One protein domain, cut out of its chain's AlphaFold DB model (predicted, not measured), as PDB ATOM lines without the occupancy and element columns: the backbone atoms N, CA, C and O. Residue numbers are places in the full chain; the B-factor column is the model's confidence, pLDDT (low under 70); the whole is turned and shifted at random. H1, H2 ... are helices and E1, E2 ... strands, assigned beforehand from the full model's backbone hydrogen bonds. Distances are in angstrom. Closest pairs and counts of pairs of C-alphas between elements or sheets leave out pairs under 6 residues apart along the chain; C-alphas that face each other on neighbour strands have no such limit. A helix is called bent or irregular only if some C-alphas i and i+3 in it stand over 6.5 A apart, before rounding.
ATOM      1  N   ILE A 288     -52.003   3.384  44.701       78.19
ATOM      2  CA  ILE A 288     -51.188   4.600  44.561       78.19
ATOM      3  C   ILE A 288     -49.707   4.209  44.589       78.19
ATOM      4  O   ILE A 288     -48.988   4.441  43.623       78.19
ATOM      5  N   ARG A 289     -49.295   3.432  45.601       79.75
ATOM      6  CA  ARG A 289     -47.916   2.920  45.711       79.75
ATOM      7  C   ARG A 289     -47.451   2.186  44.445       79.75
ATOM      8  O   ARG A 289     -46.338   2.368  43.978       79.75
ATOM      9  N   GLN A 290     -48.286   1.335  43.858       80.44
ATOM     10  CA  GLN A 290     -47.885   0.595  42.656       80.44
ATOM     11  C   GLN A 290     -47.735   1.491  41.422       80.44
ATOM     12  O   GLN A 290     -46.832   1.268  40.617       80.44
ATOM     13  N   GLN A 291     -48.601   2.495  41.262       80.19
ATOM     14  CA  GLN A 291     -48.484   3.470  40.174       80.19
ATOM     15  C   GLN A 291     -47.193   4.290  40.306       80.19
ATOM     16  O   GLN A 291     -46.487   4.504  39.317       80.19
ATOM     17  N   ASP A 292     -46.845   4.661  41.535       85.88
ATOM     18  CA  ASP A 292     -45.696   5.505  41.832       85.88
ATOM     19  C   ASP A 292     -44.344   4.774  41.807       85.88
ATOM     20  O   ASP A 292     -43.322   5.417  41.593       85.88
ATOM     21  N   GLU A 293     -44.290   3.441  41.929       89.31
ATOM     22  CA  GLU A 293     -43.025   2.681  41.885       89.31
ATOM     23  C   GLU A 293     -42.231   2.928  40.588       89.31
ATOM     24  O   GLU A 293     -41.011   3.119  40.603       89.31
ATOM     25  N   THR A 294     -42.922   2.954  39.444       88.56
ATOM     26  CA  THR A 294     -42.276   3.219  38.149       88.56
ATOM     27  C   THR A 294     -41.833   4.676  38.046       88.56
ATOM     28  O   THR A 294     -40.715   4.947  37.601       88.56
ATOM     29  N   ALA A 295     -42.685   5.610  38.479       88.44
ATOM     30  CA  ALA A 295     -42.366   7.035  38.500       88.44
ATOM     31  C   ALA A 295     -41.155   7.318  39.401       88.44
ATOM     32  O   ALA A 295     -40.255   8.055  39.011       88.44
ATOM     33  N   MET A 296     -41.077   6.640  40.543       90.44
ATOM     34  CA  MET A 296     -39.976   6.702  41.494       90.44
ATOM     35  C   MET A 296     -38.650   6.279  40.870       90.44
ATOM     36  O   MET A 296     -37.668   7.022  40.927       90.44
ATOM     37  N   LEU A 297     -38.617   5.113  40.219       93.44
ATOM     38  CA  LEU A 297     -37.399   4.630  39.567       93.44
ATOM     39  C   LEU A 297     -36.963   5.549  38.425       93.44
ATOM     40  O   LEU A 297     -35.763   5.743  38.224       93.44
ATOM     41  N   ASN A 298     -37.922   6.099  37.678       92.44
ATOM     42  CA  ASN A 298     -37.642   7.032  36.593       92.44
ATOM     43  C   ASN A 298     -37.089   8.356  37.121       92.44
ATOM     44  O   ASN A 298     -36.064   8.802  36.618       92.44
ATOM     45  N   ALA A 299     -37.692   8.927  38.166       89.06
ATOM     46  CA  ALA A 299     -37.218  10.157  38.791       89.06
ATOM     47  C   ALA A 299     -35.792   9.996  39.336       89.06
ATOM     48  O   ALA A 299     -34.913  10.813  39.059       89.06
ATOM     49  N   LEU A 300     -35.510   8.889  40.035       90.62
ATOM     50  CA  LEU A 300     -34.168   8.623  40.551       90.62
ATOM     51  C   LEU A 300     -33.146   8.422  39.419       90.62
ATOM     52  O   LEU A 300     -32.049   8.980  39.469       90.62
ATOM     53  N   GLN A 301     -33.503   7.671  38.371       95.12
ATOM     54  CA  GLN A 301     -32.653   7.486  37.190       95.12
ATOM     55  C   GLN A 301     -32.387   8.809  36.465       95.12
ATOM     56  O   GLN A 301     -31.254   9.058  36.047       95.12
ATOM     57  N   GLU A 302     -33.401   9.657  36.304       92.88
ATOM     58  CA  GLU A 302     -33.276  10.974  35.681       92.88
ATOM     59  C   GLU A 302     -32.320  11.859  36.480       92.88
ATOM     60  O   GLU A 302     -31.412  12.455  35.901       92.88
ATOM     61  N   ARG A 303     -32.431  11.871  37.814       91.06
ATOM     62  CA  ARG A 303     -31.529  12.635  38.686       91.06
ATOM     63  C   ARG A 303     -30.090  12.146  38.629       91.06
ATOM     64  O   ARG A 303     -29.189  12.979  38.514       91.06
ATOM     65  N   VAL A 304     -29.867  10.830  38.639       93.12
ATOM     66  CA  VAL A 304     -28.535  10.229  38.442       93.12
ATOM     67  C   VAL A 304     -27.959  10.637  37.085       93.12
ATOM     68  O   VAL A 304     -26.823  11.103  37.006       93.12
ATOM     69  N   THR A 305     -28.757  10.529  36.023       93.94
ATOM     70  CA  THR A 305     -28.327  10.860  34.657       93.94
ATOM     71  C   THR A 305     -28.011  12.348  34.523       93.94
ATOM     72  O   THR A 305     -26.945  12.706  34.038       93.94
ATOM     73  N   SER A 306     -28.887  13.225  35.018       92.94
ATOM     74  CA  SER A 306     -28.716  14.683  34.989       92.94
ATOM     75  C   SER A 306     -27.478  15.146  35.768       92.94
ATOM     76  O   SER A 306     -26.765  16.051  35.326       92.94
ATOM     77  N   ALA A 307     -27.172  14.513  36.905       92.44
ATOM     78  CA  ALA A 307     -25.955  14.799  37.663       92.44
ATOM     79  C   ALA A 307     -24.691  14.311  36.945       92.44
ATOM     80  O   ALA A 307     -23.712  15.055  36.868       92.44
ATOM     81  N   ALA A 308     -24.706  13.092  36.397       95.44
ATOM     82  CA  ALA A 308     -23.588  12.554  35.626       95.44
ATOM     83  C   ALA A 308     -23.311  13.408  34.379       95.44
ATOM     84  O   ALA A 308     -22.173  13.822  34.154       95.44
ATOM     85  N   ASP A 309     -24.356  13.747  33.621       94.44
ATOM     86  CA  ASP A 309     -24.277  14.611  32.444       94.44
ATOM     87  C   ASP A 309     -23.756  16.012  32.824       94.44
ATOM     88  O   ASP A 309     -22.872  16.547  32.150       94.44
ATOM     89  N   GLY A 310     -24.220  16.583  33.944       94.00
ATOM     90  CA  GLY A 310     -23.742  17.866  34.467       94.00
ATOM     91  C   GLY A 310     -22.258  17.852  34.855       94.00
ATOM     92  O   GLY A 310     -21.500  18.746  34.467       94.00
ATOM     93  N   LEU A 311     -21.808  16.824  35.579       94.94
ATOM     94  CA  LEU A 311     -20.398  16.643  35.947       94.94
ATOM     95  C   LEU A 311     -19.512  16.423  34.716       94.94
ATOM     96  O   LEU A 311     -18.422  17.000  34.625       94.94
ATOM     97  N   ALA A 312     -19.985  15.638  33.746       95.50
ATOM     98  CA  ALA A 312     -19.286  15.425  32.488       95.50
ATOM     99  C   ALA A 312     -19.167  16.726  31.681       95.50
ATOM    100  O   ALA A 312     -18.089  17.032  31.167       95.50
ATOM    101  N   LEU A 313     -20.239  17.522  31.616       94.00
ATOM    102  CA  LEU A 313     -20.273  18.831  30.963       94.00
ATOM    103  C   LEU A 313     -19.283  19.808  31.616       94.00
ATOM    104  O   LEU A 313     -18.467  20.411  30.911       94.00
ATOM    105  N   MET A 314     -19.291  19.911  32.950       93.19
ATOM    106  CA  MET A 314     -18.324  20.705  33.717       93.19
ATOM    107  C   MET A 314     -16.889  20.301  33.380       93.19
ATOM    108  O   MET A 314     -16.055  21.137  33.032       93.19
ATOM    109  N   TRP A 315     -16.578  19.012  33.449       95.62
ATOM    110  CA  TRP A 315     -15.220  18.555  33.202       95.62
ATOM    111  C   TRP A 315     -14.788  18.776  31.745       95.62
ATOM    112  O   TRP A 315     -13.774  19.422  31.470       95.62
ATOM    113  N   ASN A 316     -15.570  18.287  30.788       95.50
ATOM    114  CA  ASN A 316     -15.189  18.293  29.380       95.50
ATOM    115  C   ASN A 316     -15.156  19.707  28.791       95.50
ATOM    116  O   ASN A 316     -14.209  20.063  28.088       95.50
ATOM    117  N   HIS A 317     -16.177  20.521  29.061       93.38
ATOM    118  CA  HIS A 317     -16.330  21.818  28.405       93.38
ATOM    119  C   HIS A 317     -15.754  22.961  29.235       93.38
ATOM    120  O   HIS A 317     -15.014  23.791  28.703       93.38
ATOM    121  N   PHE A 318     -16.020  23.001  30.540       92.69
ATOM    122  CA  PHE A 318     -15.466  24.059  31.380       92.69
ATOM    123  C   PHE A 318     -13.993  23.794  31.709       92.69
ATOM    124  O   PHE A 318     -13.141  24.598  31.335       92.69
ATOM    125  N   VAL A 319     -13.652  22.655  32.324       94.31
ATOM    126  CA  VAL A 319     -12.276  22.379  32.782       94.31
ATOM    127  C   VAL A 319     -11.320  22.108  31.620       94.31
ATOM    128  O   VAL A 319     -10.263  22.739  31.543       94.31
ATOM    129  N   MET A 320     -11.660  21.195  30.706       94.75
ATOM    130  CA  MET A 320     -10.751  20.739  29.646       94.75
ATOM    131  C   MET A 320     -10.724  21.652  28.414       94.75
ATOM    132  O   MET A 320      -9.656  21.866  27.838       94.75
ATOM    133  N   GLN A 321     -11.849  22.250  28.025       92.69
ATOM    134  CA  GLN A 321     -11.893  23.184  26.886       92.69
ATOM    135  C   GLN A 321     -11.793  24.659  27.302       92.69
ATOM    136  O   GLN A 321     -11.526  25.505  26.453       92.69
ATOM    137  N   GLY A 322     -11.960  24.991  28.588       89.38
ATOM    138  CA  GLY A 322     -11.912  26.379  29.064       89.38
ATOM    139  C   GLY A 322     -13.138  27.209  28.671       89.38
ATOM    140  O   GLY A 322     -13.068  28.439  28.674       89.38
ATOM    141  N   ASN A 323     -14.257  26.573  28.305       87.31
ATOM    142  CA  ASN A 323     -15.462  27.272  27.870       87.31
ATOM    143  C   ASN A 323     -16.251  27.818  29.071       87.31
ATOM    144  O   ASN A 323     -17.087  27.131  29.660       87.31
ATOM    145  N   THR A 324     -16.023  29.088  29.397       80.12
ATOM    146  CA  THR A 324     -16.676  29.794  30.513       80.12
ATOM    147  C   THR A 324     -18.127  30.199  30.243       80.12
ATOM    148  O   THR A 324     -18.791  30.690  31.150       80.12
ATOM    149  N   LYS A 325     -18.642  29.999  29.018       75.38
ATOM    150  CA  LYS A 325     -20.061  30.216  28.682       75.38
ATOM    151  C   LYS A 325     -20.936  28.982  28.926       75.38
ATOM    152  O   LYS A 325     -22.134  29.041  28.670       75.38
ATOM    153  N   THR A 326     -20.345  27.871  29.360       74.12
ATOM    154  CA  THR A 326     -21.076  26.637  29.659       74.12
ATOM    155  C   THR A 326     -22.049  26.894  30.808       74.12
ATOM    156  O   THR A 326     -21.622  27.262  31.900       74.12
ATOM    157  N   ILE A 327     -23.348  26.729  30.555       69.00
ATOM    158  CA  ILE A 327     -24.373  26.801  31.599       69.00
ATOM    159  C   ILE A 327     -24.375  25.454  32.317       69.00
ATOM    160  O   ILE A 327     -24.568  24.412  31.696       69.00
ATOM    161  N   LEU A 328     -24.123  25.488  33.620       73.69
ATOM    162  CA  LEU A 328     -24.082  24.316  34.487       73.69
ATOM    163  C   LEU A 328     -25.416  24.208  35.218       73.69
ATOM    164  O   LEU A 328     -25.496  24.442  36.419       73.69
ATOM    165  N   ASP A 329     -26.468  23.930  34.456       74.94
ATOM    166  CA  ASP A 329     -27.820  23.779  34.988       74.94
ATOM    167  C   ASP A 329     -28.049  22.318  35.392       74.94
ATOM    168  O   ASP A 329     -28.616  21.515  34.654       74.94
ATOM    169  N   SER A 330     -27.465  21.932  36.525       85.75
ATOM    170  CA  SER A 330     -27.635  20.602  37.107       85.75
ATOM    171  C   SER A 330     -27.719  20.718  38.620       85.75
ATOM    172  O   SER A 330     -26.943  21.445  39.242       85.75
ATOM    173  N   TRP A 331     -28.640  19.956  39.212       85.69
ATOM    174  CA  TRP A 331     -28.928  19.985  40.647       85.69
ATOM    175  C   TRP A 331     -27.692  19.697  41.513       85.69
ATOM    176  O   TRP A 331     -27.594  20.180  42.634       85.69
ATOM    177  N   ILE A 332     -26.712  18.947  40.997       85.44
ATOM    178  CA  ILE A 332     -25.495  18.603  41.744       85.44
ATOM    179  C   ILE A 332     -24.554  19.798  41.964       85.44
ATOM    180  O   ILE A 332     -23.671  19.748  42.822       85.44
ATOM    181  N   PHE A 333     -24.751  20.885  41.212       83.12
ATOM    182  CA  PHE A 333     -24.075  22.165  41.415       83.12
ATOM    183  C   PHE A 333     -24.942  23.189  42.151       83.12
ATOM    184  O   PHE A 333     -24.486  24.316  42.358       83.12
ATOM    185  N   ASP A 334     -26.162  22.819  42.552       77.75
ATOM    186  CA  ASP A 334     -27.025  23.698  43.327       77.75
ATOM    187  C   ASP A 334     -26.333  24.027  44.665       77.75
ATOM    188  O   ASP A 334     -25.989  23.113  45.433       77.75
ATOM    189  N   PRO A 335     -26.097  25.318  44.977       68.06
ATOM    190  CA  PRO A 335     -25.536  25.710  46.263       68.06
ATOM    191  C   PRO A 335     -26.391  25.222  47.433       68.06
ATOM    192  O   PRO A 335     -25.847  25.004  48.514       68.06
ATOM    193  N   VAL A 336     -27.695  25.008  47.233       67.44
ATOM    194  CA  VAL A 336     -28.573  24.453  48.254       67.44
ATOM    195  C   VAL A 336     -28.089  23.059  48.649       67.44
ATOM    196  O   VAL A 336     -27.814  22.846  49.822       67.44
ATOM    197  N   TRP A 337     -27.853  22.138  47.713       68.88
ATOM    198  CA  TRP A 337     -27.251  20.837  48.040       68.88
ATOM    199  C   TRP A 337     -25.877  20.995  48.716       68.88
ATOM    200  O   TRP A 337     -25.653  20.453  49.797       68.88
ATOM    201  N   LEU A 338     -24.971  21.782  48.131       64.19
ATOM    202  CA  LEU A 338     -23.581  21.877  48.598       64.19
ATOM    203  C   LEU A 338     -23.434  22.493  49.998       64.19
ATOM    204  O   LEU A 338     -22.502  22.155  50.728       64.19
ATOM    205  N   VAL A 339     -24.328  23.410  50.368       59.53
ATOM    206  CA  VAL A 339     -24.280  24.137  51.647       59.53
ATOM    207  C   VAL A 339     -25.195  23.504  52.698       59.53
ATOM    208  O   VAL A 339     -24.966  23.670  53.898       59.53
ATOM    209  N   HIS A 340     -26.224  22.766  52.274       58.03
ATOM    210  CA  HIS A 340     -27.249  22.239  53.175       58.03
ATOM    211  C   HIS A 340     -27.371  20.728  53.247       58.03
ATOM    212  O   HIS A 340     -28.101  20.241  54.117       58.03
ATOM    213  N   GLY A 341     -26.724  20.005  52.339       63.66
ATOM    214  CA  GLY A 341     -26.956  18.582  52.155       63.66
ATOM    215  C   GLY A 341     -28.371  18.275  51.658       63.66
ATOM    216  O   GLY A 341     -28.803  17.137  51.768       63.66
ATOM    217  N   THR A 342     -29.121  19.265  51.158       67.94
ATOM    218  CA  THR A 342     -30.496  19.064  50.679       67.94
ATOM    219  C   THR A 342     -30.463  18.421  49.302       67.94
ATOM    220  O   THR A 342     -29.991  19.028  48.344       67.94
ATOM    221  N   LEU A 343     -30.980  17.202  49.202       74.19
ATOM    222  CA  LEU A 343     -31.186  16.555  47.914       74.19
ATOM    223  C   LEU A 343     -32.477  17.075  47.265       74.19
ATOM    224  O   LEU A 343     -33.408  17.453  47.987       74.19
ATOM    225  N   PRO A 344     -32.565  17.065  45.923       75.88
ATOM    226  CA  PRO A 344     -33.834  17.201  45.227       75.88
ATOM    227  C   PRO A 344     -34.903  16.293  45.837       75.88
ATOM    228  O   PRO A 344     -34.647  15.156  46.240       75.88
ATOM    229  N   GLN A 345     -36.109  16.825  45.945       73.31
ATOM    230  CA  GLN A 345     -37.176  16.205  46.718       73.31
ATOM    231  C   GLN A 345     -37.652  14.871  46.122       73.31
ATOM    232  O   GLN A 345     -38.021  13.961  46.857       73.31
ATOM    233  N   ASP A 346     -37.582  14.724  44.805       77.19
ATOM    234  CA  ASP A 346     -37.857  13.470  44.110       77.19
ATOM    235  C   ASP A 346     -36.817  12.378  44.414       77.19
ATOM    236  O   ASP A 346     -37.183  11.209  44.511       77.19
ATOM    237  N   ILE A 347     -35.551  12.735  44.664       81.69
ATOM    238  CA  ILE A 347     -34.555  11.796  45.200       81.69
ATOM    239  C   ILE A 347     -34.976  11.345  46.598       81.69
ATOM    240  O   ILE A 347     -35.034  10.148  46.856       81.69
ATOM    241  N   ILE A 348     -35.292  12.287  47.492       76.69
ATOM    242  CA  ILE A 348     -35.708  11.992  48.875       76.69
ATOM    243  C   ILE A 348     -36.909  11.047  48.889       76.69
ATOM    244  O   ILE A 348     -36.868   9.990  49.518       76.69
ATOM    245  N   TRP A 349     -37.949  11.401  48.138       78.69
ATOM    246  CA  TRP A 349     -39.138  10.583  47.963       78.69
ATOM    247  C   TRP A 349     -38.794   9.184  47.437       78.69
ATOM    248  O   TRP A 349     -39.257   8.187  47.993       78.69
ATOM    249  N   ALA A 350     -37.929   9.081  46.424       82.56
ATOM    250  CA  ALA A 350     -37.548   7.798  45.848       82.56
ATOM    251  C   ALA A 350     -36.764   6.889  46.806       82.56
ATOM    252  O   ALA A 350     -36.947   5.664  46.820       82.56
ATOM    253  N   LEU A 351     -35.897   7.478  47.630       80.94
ATOM    254  CA  LEU A 351     -35.148   6.760  48.659       80.94
ATOM    255  C   LEU A 351     -36.072   6.233  49.764       80.94
ATOM    256  O   LEU A 351     -35.909   5.097  50.210       80.94
ATOM    257  N   ASP A 352     -37.065   7.028  50.158       77.56
ATOM    258  CA  ASP A 352     -38.025   6.683  51.208       77.56
ATOM    259  C   ASP A 352     -39.177   5.785  50.741       77.56
ATOM    260  O   ASP A 352     -39.910   5.237  51.571       77.56
ATOM    261  N   PHE A 353     -39.316   5.600  49.427       81.62
ATOM    262  CA  PHE A 353     -40.373   4.796  48.836       81.62
ATOM    263  C   PHE A 353     -40.359   3.350  49.373       81.62
ATOM    264  O   PHE A 353     -39.318   2.684  49.350       81.62
ATOM    265  N   PRO A 354     -41.484   2.804  49.863       82.62
ATOM    266  CA  PRO A 354     -41.516   1.444  50.377       82.62
ATOM    267  C   PRO A 354     -41.444   0.433  49.225       82.62
ATOM    268  O   PRO A 354     -42.307   0.414  48.354       82.62
ATOM    269  N   LEU A 355     -40.441  -0.446  49.253       84.44
ATOM    270  CA  LEU A 355     -40.276  -1.547  48.301       84.44
ATOM    271  C   LEU A 355     -40.091  -2.863  49.057       84.44
ATOM    272  O   LEU A 355     -39.488  -2.883  50.130       84.44
ATOM    273  N   GLN A 356     -40.565  -3.964  48.475       88.12
ATOM    274  CA  GLN A 356     -40.223  -5.310  48.946       88.12
ATOM    275  C   GLN A 356     -38.740  -5.589  48.649       88.12
ATOM    276  O   GLN A 356     -38.296  -5.366  47.521       88.12
ATOM    277  N   GLU A 357     -37.982  -6.046  49.651       85.31
ATOM    278  CA  GLU A 357     -36.513  -6.194  49.595       85.31
ATOM    279  C   GLU A 357     -36.025  -7.144  48.486       85.31
ATOM    280  O   GLU A 357     -34.935  -6.979  47.938       85.31
ATOM    281  N   ASP A 358     -36.846  -8.118  48.107       89.38
ATOM    282  CA  ASP A 358     -36.576  -9.110  47.069       89.38
ATOM    283  C   ASP A 358     -37.114  -8.719  45.678       89.38
ATOM    284  O   ASP A 358     -36.931  -9.455  44.708       89.38
ATOM    285  N   SER A 359     -37.737  -7.545  45.539       92.25
ATOM    286  CA  SER A 359     -38.302  -7.101  44.260       92.25
ATOM    287  C   SER A 359     -37.234  -6.610  43.271       92.25
ATOM    288  O   SER A 359     -36.203  -6.040  43.643       92.25
ATOM    289  N   ALA A 360     -37.508  -6.751  41.970       93.88
ATOM    290  CA  ALA A 360     -36.646  -6.207  40.916       93.88
ATOM    291  C   ALA A 360     -36.484  -4.678  41.028       93.88
ATOM    292  O   ALA A 360     -35.407  -4.143  40.754       93.88
ATOM    293  N   ALA A 361     -37.531  -3.980  41.477       92.00
ATOM    294  CA  ALA A 361     -37.497  -2.545  41.728       92.00
ATOM    295  C   ALA A 361     -36.548  -2.181  42.872       92.00
ATOM    296  O   ALA A 361     -35.779  -1.229  42.736       92.00
ATOM    297  N   TYR A 362     -36.528  -2.963  43.956       92.69
ATOM    298  CA  TYR A 362     -35.582  -2.756  45.053       92.69
ATOM    299  C   TYR A 362     -34.135  -2.885  44.578       92.69
ATOM    300  O   TYR A 362     -33.322  -1.999  44.839       92.69
ATOM    301  N   GLN A 363     -33.823  -3.934  43.810       93.75
ATOM    302  CA  GLN A 363     -32.479  -4.142  43.256       93.75
ATOM    303  C   GLN A 363     -32.074  -3.015  42.294       93.75
ATOM    304  O   GLN A 363     -30.945  -2.520  42.340       93.75
ATOM    305  N   LYS A 364     -33.006  -2.552  41.450       94.56
ATOM    306  CA  LYS A 364     -32.767  -1.413  40.554       94.56
ATOM    307  C   LYS A 364     -32.526  -0.121  41.336       94.56
ATOM    308  O   LYS A 364     -31.576   0.595  41.020       94.56
ATOM    309  N   ARG A 365     -33.325   0.159  42.372       92.44
ATOM    310  CA  ARG A 365     -33.111   1.310  43.258       92.44
ATOM    311  C   ARG A 365     -31.754   1.219  43.943       92.44
ATOM    312  O   ARG A 365     -31.020   2.189  43.902       92.44
ATOM    313  N   ALA A 366     -31.382   0.072  44.509       90.38
ATOM    314  CA  ALA A 366     -30.094  -0.100  45.184       90.38
ATOM    315  C   ALA A 366     -28.906   0.246  44.268       90.38
ATOM    316  O   ALA A 366     -27.990   0.954  44.682       90.38
ATOM    317  N   LYS A 367     -28.958  -0.171  42.994       92.00
ATOM    318  CA  LYS A 367     -27.958   0.223  41.994       92.00
ATOM    319  C   LYS A 367     -27.938   1.740  41.758       92.00
ATOM    320  O   LYS A 367     -26.869   2.338  41.773       92.00
ATOM    321  N   LEU A 368     -29.106   2.355  41.575       93.12
ATOM    322  CA  LEU A 368     -29.226   3.805  41.393       93.12
ATOM    323  C   LEU A 368     -28.736   4.600  42.607       93.12
ATOM    324  O   LEU A 368     -28.148   5.662  42.442       93.12
ATOM    325  N   VAL A 369     -28.954   4.089  43.819       89.38
ATOM    326  CA  VAL A 369     -28.450   4.698  45.055       89.38
ATOM    327  C   VAL A 369     -26.929   4.635  45.105       89.38
ATOM    328  O   VAL A 369     -26.312   5.647  45.412       89.38
ATOM    329  N   ALA A 370     -26.314   3.512  44.734       88.62
ATOM    330  CA  ALA A 370     -24.856   3.422  44.647       88.62
ATOM    331  C   ALA A 370     -24.276   4.401  43.605       88.62
ATOM    332  O   ALA A 370     -23.270   5.066  43.861       88.62
ATOM    333  N   ASP A 371     -24.938   4.537  42.451       92.00
ATOM    334  CA  ASP A 371     -24.572   5.515  41.421       92.00
ATOM    335  C   ASP A 371     -24.710   6.960  41.941       92.00
ATOM    336  O   ASP A 371     -23.810   7.782  41.753       92.00
ATOM    337  N   LEU A 372     -25.807   7.267  42.641       89.50
ATOM    338  CA  LEU A 372     -26.033   8.557  43.293       89.50
ATOM    339  C   LEU A 372     -24.955   8.850  44.343       89.50
ATOM    340  O   LEU A 372     -24.381   9.934  44.332       89.50
ATOM    341  N   GLU A 373     -24.633   7.902  45.221       85.06
ATOM    342  CA  GLU A 373     -23.577   8.064  46.222       85.06
ATOM    343  C   GLU A 373     -22.228   8.377  45.566       85.06
ATOM    344  O   GLU A 373     -21.537   9.298  46.007       85.06
ATOM    345  N   ALA A 374     -21.865   7.681  44.485       87.12
ATOM    346  CA  ALA A 374     -20.638   7.959  43.740       87.12
ATOM    347  C   ALA A 374     -20.617   9.384  43.154       87.12
ATOM    348  O   ALA A 374     -19.577  10.048  43.174       87.12
ATOM    349  N   LEU A 375     -21.764   9.873  42.672       89.56
ATOM    350  CA  LEU A 375     -21.922  11.244  42.180       89.56
ATOM    351  C   LEU A 375     -21.773  12.274  43.308       89.56
ATOM    352  O   LEU A 375     -21.023  13.236  43.151       89.56
ATOM    353  N   LEU A 376     -22.428  12.060  44.453       84.69
ATOM    354  CA  LEU A 376     -22.371  12.966  45.609       84.69
ATOM    355  C   LEU A 376     -20.958  13.065  46.213       84.69
ATOM    356  O   LEU A 376     -20.588  14.114  46.737       84.69
ATOM    357  N   HIS A 377     -20.155  12.001  46.116       84.25
ATOM    358  CA  HIS A 377     -18.755  11.982  46.559       84.25
ATOM    359  C   HIS A 377     -17.763  12.498  45.509       84.25
ATOM    360  O   HIS A 377     -16.553  12.506  45.755       84.25
ATOM    361  N   ASN A 378     -18.233  12.922  44.335       89.06
ATOM    362  CA  ASN A 378     -17.354  13.497  43.331       89.06
ATOM    363  C   ASN A 378     -16.697  14.774  43.897       89.06
ATOM    364  O   ASN A 378     -17.406  15.671  44.348       89.06
ATOM    365  N   PRO A 379     -15.359  14.908  43.872       89.19
ATOM    366  CA  PRO A 379     -14.686  16.074  44.443       89.19
ATOM    367  C   PRO A 379     -14.794  17.329  43.560       89.19
ATOM    368  O   PRO A 379     -14.425  18.419  44.000       89.19
ATOM    369  N   LEU A 380     -15.263  17.205  42.312       89.81
ATOM    370  CA  LEU A 380     -15.292  18.297  41.338       89.81
ATOM    371  C   LEU A 380     -16.177  19.484  41.763       89.81
ATOM    372  O   LEU A 380     -15.679  20.606  41.664       89.81
ATOM    373  N   PRO A 381     -17.424  19.312  42.260       86.56
ATOM    374  CA  PRO A 381     -18.248  20.435  42.712       86.56
ATOM    375  C   PRO A 381     -17.586  21.239  43.837       86.56
ATOM    376  O   PRO A 381     -17.479  22.460  43.743       86.56
ATOM    377  N   SER A 382     -17.061  20.569  44.868       82.19
ATOM    378  CA  SER A 382     -16.380  21.245  45.980       82.19
ATOM    379  C   SER A 382     -15.086  21.929  45.536       82.19
ATOM    380  O   SER A 382     -14.815  23.064  45.933       82.19
ATOM    381  N   ALA A 383     -14.295  21.272  44.681       86.06
ATOM    382  CA  ALA A 383     -13.085  21.864  44.126       86.06
ATOM    383  C   ALA A 383     -13.399  23.085  43.257       86.06
ATOM    384  O   ALA A 383     -12.663  24.060  43.321       86.06
ATOM    385  N   TRP A 384     -14.490  23.076  42.487       84.25
ATOM    386  CA  TRP A 384     -14.920  24.212  41.668       84.25
ATOM    387  C   TRP A 384     -15.285  25.440  42.508       84.25
ATOM    388  O   TRP A 384     -14.883  26.551  42.159       84.25
ATOM    389  N   VAL A 385     -15.957  25.247  43.647       80.56
ATOM    390  CA  VAL A 385     -16.237  26.336  44.600       80.56
ATOM    391  C   VAL A 385     -14.936  26.966  45.117       80.56
ATOM    392  O   VAL A 385     -14.844  28.188  45.226       80.56
ATOM    393  N   ALA A 386     -13.912  26.155  45.402       82.62
ATOM    394  CA  ALA A 386     -12.621  26.634  45.903       82.62
ATOM    395  C   ALA A 386     -11.690  27.187  44.801       82.62
ATOM    396  O   ALA A 386     -10.919  28.119  45.030       82.62
ATOM    397  N   LEU A 387     -11.739  26.598  43.608       84.75
ATOM    398  CA  LEU A 387     -10.841  26.815  42.478       84.75
ATOM    399  C   LEU A 387     -11.688  27.088  41.231       84.75
ATOM    400  O   LEU A 387     -11.792  26.264  40.332       84.75
ATOM    401  N   SER A 388     -12.300  28.264  41.153       79.50
ATOM    402  CA  SER A 388     -13.274  28.594  40.100       79.50
ATOM    403  C   SER A 388     -12.678  28.807  38.696       79.50
ATOM    404  O   SER A 388     -13.414  29.060  37.746       79.50
ATOM    405  N   GLU A 389     -11.357  28.692  38.527       90.06
ATOM    406  CA  GLU A 389     -10.675  28.839  37.236       90.06
ATOM    407  C   GLU A 389     -10.388  27.473  36.578       90.06
ATOM    408  O   GLU A 389      -9.745  26.622  37.205       90.06
ATOM    409  N   PRO A 390     -10.730  27.274  35.286       91.31
ATOM    410  CA  PRO A 390     -10.502  26.012  34.576       91.31
ATOM    411  C   PRO A 390      -9.069  25.478  34.652       91.31
ATOM    412  O   PRO A 390      -8.857  24.286  34.861       91.31
ATOM    413  N   ALA A 391      -8.070  26.355  34.503       92.38
ATOM    414  CA  ALA A 391      -6.661  25.964  34.525       92.38
ATOM    415  C   ALA A 391      -6.229  25.437  35.904       92.38
ATOM    416  O   ALA A 391      -5.477  24.464  35.982       92.38
ATOM    417  N   LYS A 392      -6.747  26.035  36.989       93.75
ATOM    418  CA  LYS A 392      -6.474  25.595  38.365       93.75
ATOM    419  C   LYS A 392      -7.106  24.235  38.636       93.75
ATOM    420  O   LYS A 392      -6.416  23.361  39.148       93.75
ATOM    421  N   LEU A 393      -8.357  24.019  38.219       93.12
ATOM    422  CA  LEU A 393      -9.022  22.712  38.333       93.12
ATOM    423  C   LEU A 393      -8.303  21.634  37.531       93.12
ATOM    424  O   LEU A 393      -8.039  20.550  38.045       93.12
ATOM    425  N   ARG A 394      -7.934  21.944  36.284       94.56
ATOM    426  CA  ARG A 394      -7.212  21.005  35.424       94.56
ATOM    427  C   ARG A 394      -5.872  20.615  36.035       94.56
ATOM    428  O   ARG A 394      -5.527  19.440  36.018       94.56
ATOM    429  N   SER A 395      -5.132  21.575  36.588       94.88
ATOM    430  CA  SER A 395      -3.874  21.296  37.282       94.88
ATOM    431  C   SER A 395      -4.092  20.495  38.566       94.88
ATOM    432  O   SER A 395      -3.329  19.569  38.825       94.88
ATOM    433  N   TYR A 396      -5.114  20.838  39.356       95.44
ATOM    434  CA  TYR A 396      -5.440  20.174  40.621       95.44
ATOM    435  C   TYR A 396      -5.774  18.689  40.422       95.44
ATOM    436  O   TYR A 396      -5.333  17.850  41.197       95.44
ATOM    437  N   PHE A 397      -6.484  18.361  39.343       95.81
ATOM    438  CA  PHE A 397      -6.855  16.990  38.985       95.81
ATOM    439  C   PHE A 397      -5.934  16.355  37.924       95.81
ATOM    440  O   PHE A 397      -6.312  15.386  37.273       95.81
ATOM    441  N   HIS A 398      -4.729  16.894  37.704       94.88
ATOM    442  CA  HIS A 398      -3.736  16.341  36.766       94.88
ATOM    443  C   HIS A 398      -4.286  16.040  35.352       94.88
ATOM    444  O   HIS A 398      -3.970  15.016  34.747       94.88
ATOM    445  N   ALA A 399      -5.137  16.929  34.832       92.56
ATOM    446  CA  ALA A 399      -5.810  16.819  33.533       92.56
ATOM    447  C   ALA A 399      -6.587  15.503  33.312       92.56
ATOM    448  O   ALA A 399      -6.834  15.117  32.170       92.56
ATOM    449  N   THR A 400      -6.997  14.831  34.391       93.75
ATOM    450  CA  THR A 400      -7.753  13.575  34.351       93.75
ATOM    451  C   THR A 400      -9.026  13.716  35.182       93.75
ATOM    452  O   THR A 400      -8.964  14.291  36.269       93.75
ATOM    453  N   PRO A 401     -10.183  13.220  34.707       94.00
ATOM    454  CA  PRO A 401     -11.398  13.317  35.489       94.00
ATOM    455  C   PRO A 401     -11.245  12.608  36.845       94.00
ATOM    456  O   PRO A 401     -10.671  11.518  36.891       94.00
ATOM    457  N   PRO A 402     -11.730  13.207  37.947       91.00
ATOM    458  CA  PRO A 402     -11.376  12.755  39.289       91.00
ATOM    459  C   PRO A 402     -12.020  11.434  39.708       91.00
ATOM    460  O   PRO A 402     -11.448  10.714  40.521       91.00
ATOM    461  N   THR A 403     -13.206  11.116  39.188       91.75
ATOM    462  CA  THR A 403     -13.937   9.889  39.526       91.75
ATOM    463  C   THR A 403     -14.687   9.355  38.306       91.75
ATOM    464  O   THR A 403     -15.075  10.130  37.437       91.75
ATOM    465  N   PRO A 404     -14.915   8.037  38.190       92.38
ATOM    466  CA  PRO A 404     -15.823   7.498  37.181       92.38
ATOM    467  C   PRO A 404     -17.247   8.050  37.350       92.38
ATOM    468  O   PRO A 404     -17.680   8.304  38.475       92.38
ATOM    469  N   LEU A 405     -17.982   8.194  36.243       95.31
ATOM    470  CA  LEU A 405     -19.389   8.606  36.252       95.31
ATOM    471  C   LEU A 405     -20.278   7.480  35.694       95.31
ATOM    472  O   LEU A 405     -19.903   6.867  34.686       95.31
ATOM    473  N   PRO A 406     -21.457   7.223  36.289       93.56
ATOM    474  CA  PRO A 406     -22.448   6.304  35.731       93.56
ATOM    475  C   PRO A 406     -22.785   6.670  34.279       93.56
ATOM    476  O   PRO A 406     -23.064   7.827  33.979       93.56
ATOM    477  N   GLY A 407     -22.739   5.695  33.365       93.38
ATOM    478  CA  GLY A 407     -23.015   5.917  31.937       93.38
ATOM    479  C   GLY A 407     -21.871   6.548  31.129       93.38
ATOM    480  O   GLY A 407     -22.063   6.858  29.955       93.38
ATOM    481  N   TYR A 408     -20.674   6.709  31.707       96.00
ATOM    482  CA  TYR A 408     -19.510   7.290  31.033       96.00
ATOM    483  C   TYR A 408     -18.253   6.420  31.163       96.00
ATOM    484  O   TYR A 408     -18.027   5.733  32.155       96.00
ATOM    485  N   THR A 409     -17.379   6.507  30.161       95.50
ATOM    486  CA  THR A 409     -15.988   6.023  30.218       95.50
ATOM    487  C   THR A 409     -15.019   7.191  30.128       95.50
ATOM    488  O   THR A 409     -15.370   8.252  29.620       95.50
ATOM    489  N   ILE A 410     -13.784   7.009  30.596       94.56
ATOM    490  CA  ILE A 410     -12.735   8.022  30.453       94.56
ATOM    491  C   ILE A 410     -11.873   7.676  29.240       94.56
ATOM    492  O   ILE A 410     -11.294   6.592  29.172       94.56
ATOM    493  N   ARG A 411     -11.761   8.601  28.282       93.56
ATOM    494  CA  ARG A 411     -10.878   8.473  27.113       93.56
ATOM    495  C   ARG A 411     -10.110   9.770  26.914       93.56
ATOM    496  O   ARG A 411     -10.712  10.833  26.823       93.56
ATOM    497  N   GLN A 412      -8.780   9.679  26.858       92.12
ATOM    498  CA  GLN A 412      -7.889  10.833  26.643       92.12
ATOM    499  C   GLN A 412      -8.144  12.010  27.612       92.12
ATOM    500  O   GLN A 412      -8.030  13.169  27.229       92.12
ATOM    501  N   GLY A 413      -8.513  11.721  28.865       93.06
ATOM    502  CA  GLY A 413      -8.806  12.749  29.870       93.06
ATOM    503  C   GLY A 413     -10.201  13.382  29.765       93.06
ATOM    504  O   GLY A 413     -10.472  14.342  30.476       93.06
ATOM    505  N   TYR A 414     -11.097  12.853  28.928       96.12
ATOM    506  CA  TYR A 414     -12.491  13.295  28.805       96.12
ATOM    507  C   TYR A 414     -13.457  12.199  29.246       96.12
ATOM    508  O   TYR A 414     -13.187  11.012  29.046       96.12
ATOM    509  N   TYR A 415     -14.611  12.596  29.777       96.81
ATOM    510  CA  TYR A 415     -15.750  11.693  29.903       96.81
ATOM    511  C   TYR A 415     -16.399  11.491  28.532       96.81
ATOM    512  O   TYR A 415     -16.742  12.454  27.851       96.81
ATOM    513  N   VAL A 416     -16.601  10.242  28.133       95.88
ATOM    514  CA  VAL A 416     -17.265   9.847  26.888       95.88
ATOM    515  C   VAL A 416     -18.464   8.989  27.248       95.88
ATOM    516  O   VAL A 416     -18.302   7.972  27.930       95.88
ATOM    517  N   LYS A 417     -19.660   9.418  26.829       94.69
ATOM    518  CA  LYS A 417     -20.912   8.711  27.119       94.69
ATOM    519  C   LYS A 417     -20.849   7.310  26.508       94.69
ATOM    520  O   LYS A 417     -20.319   7.134  25.413       94.69
ATOM    521  N   ILE A 418     -21.292   6.310  27.261       92.31
ATOM    522  CA  ILE A 418     -21.394   4.935  26.778       92.31
ATOM    523  C   ILE A 418     -22.674   4.867  25.951       92.31
ATOM    524  O   ILE A 418     -23.757   5.060  26.500       92.31
TER     525      ILE A 418
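Overview. This is residues 288 to 418 of the 420 residues of an uncharacterized protein of Alicyclobacillus macrosporangiidus (UniProt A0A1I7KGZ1). One long helix, H1, makes the long axis of the domain, with H4 beside its residues 293 to 308 and short H3 crossing it there. Toward its other end, short H6 packs across residues 318 to 320, and the small hairpin of E1 and E2 packs on H1 through E2. The printed part has 131 residues, with six named helices, H1 to H6, followed by two named strands in an antiparallel sheet, order E1, E2; the class is mostly helix. It is compact, with a radius of gyration of the C-alphas of 16.0 A, and elongated, spanning 50 by 30 by 21 A.

Arrangement. H1, residues 288 to 320, is the hub; it has a kink of 28 degrees near residue 295 and is only just irregular, C-alphas 291 and 294 being 6.53 A apart. H3, residues 345 to 352, touches H1 at a steep tilt of 57 degrees, opposite ways; the closest C-alphas, of Met 296 and Ala 350, are 5.1 A apart. H4, residues 360 to 376, touches H1 at a shallow tilt of 28 degrees, the same way; the closest C-alphas, of Val 304 and Leu 372, are 5.7 A apart. H2, residues 335 to 340, touches no helix but is near H5, residues 380 to 386. H6, residues 390 to 396, touches H1 about perpendicular, at 87 degrees; the closest C-alphas, of Val 319 and Pro 390, are 4.4 A apart. E1, residues 408 to 411, and E2, residues 414 to 417, form a hairpin, with N 409 and O 416 at 2.8 A. The closest C-alphas of H1 and E2, those of Asn 316 and Tyr 414, are 5.7 A apart. Every O i to N i+4 pair is within hydrogen-bond range in H2 to H6, and 26 of 29 in H1.

Along the chain. H1 begins at C-alpha 288 (-51.188, 4.600, 44.561) and is 46.0 A long; H4 is 24.4 A long. E2 ends at C-alpha 417 (-20.912, 8.711, 27.119).

Size, cuts and confidence. The printed part has no cut. The links from H1 to H2 and H6 to E1 are long. Residue 327 and residues 335 to 342 have pLDDT under 70.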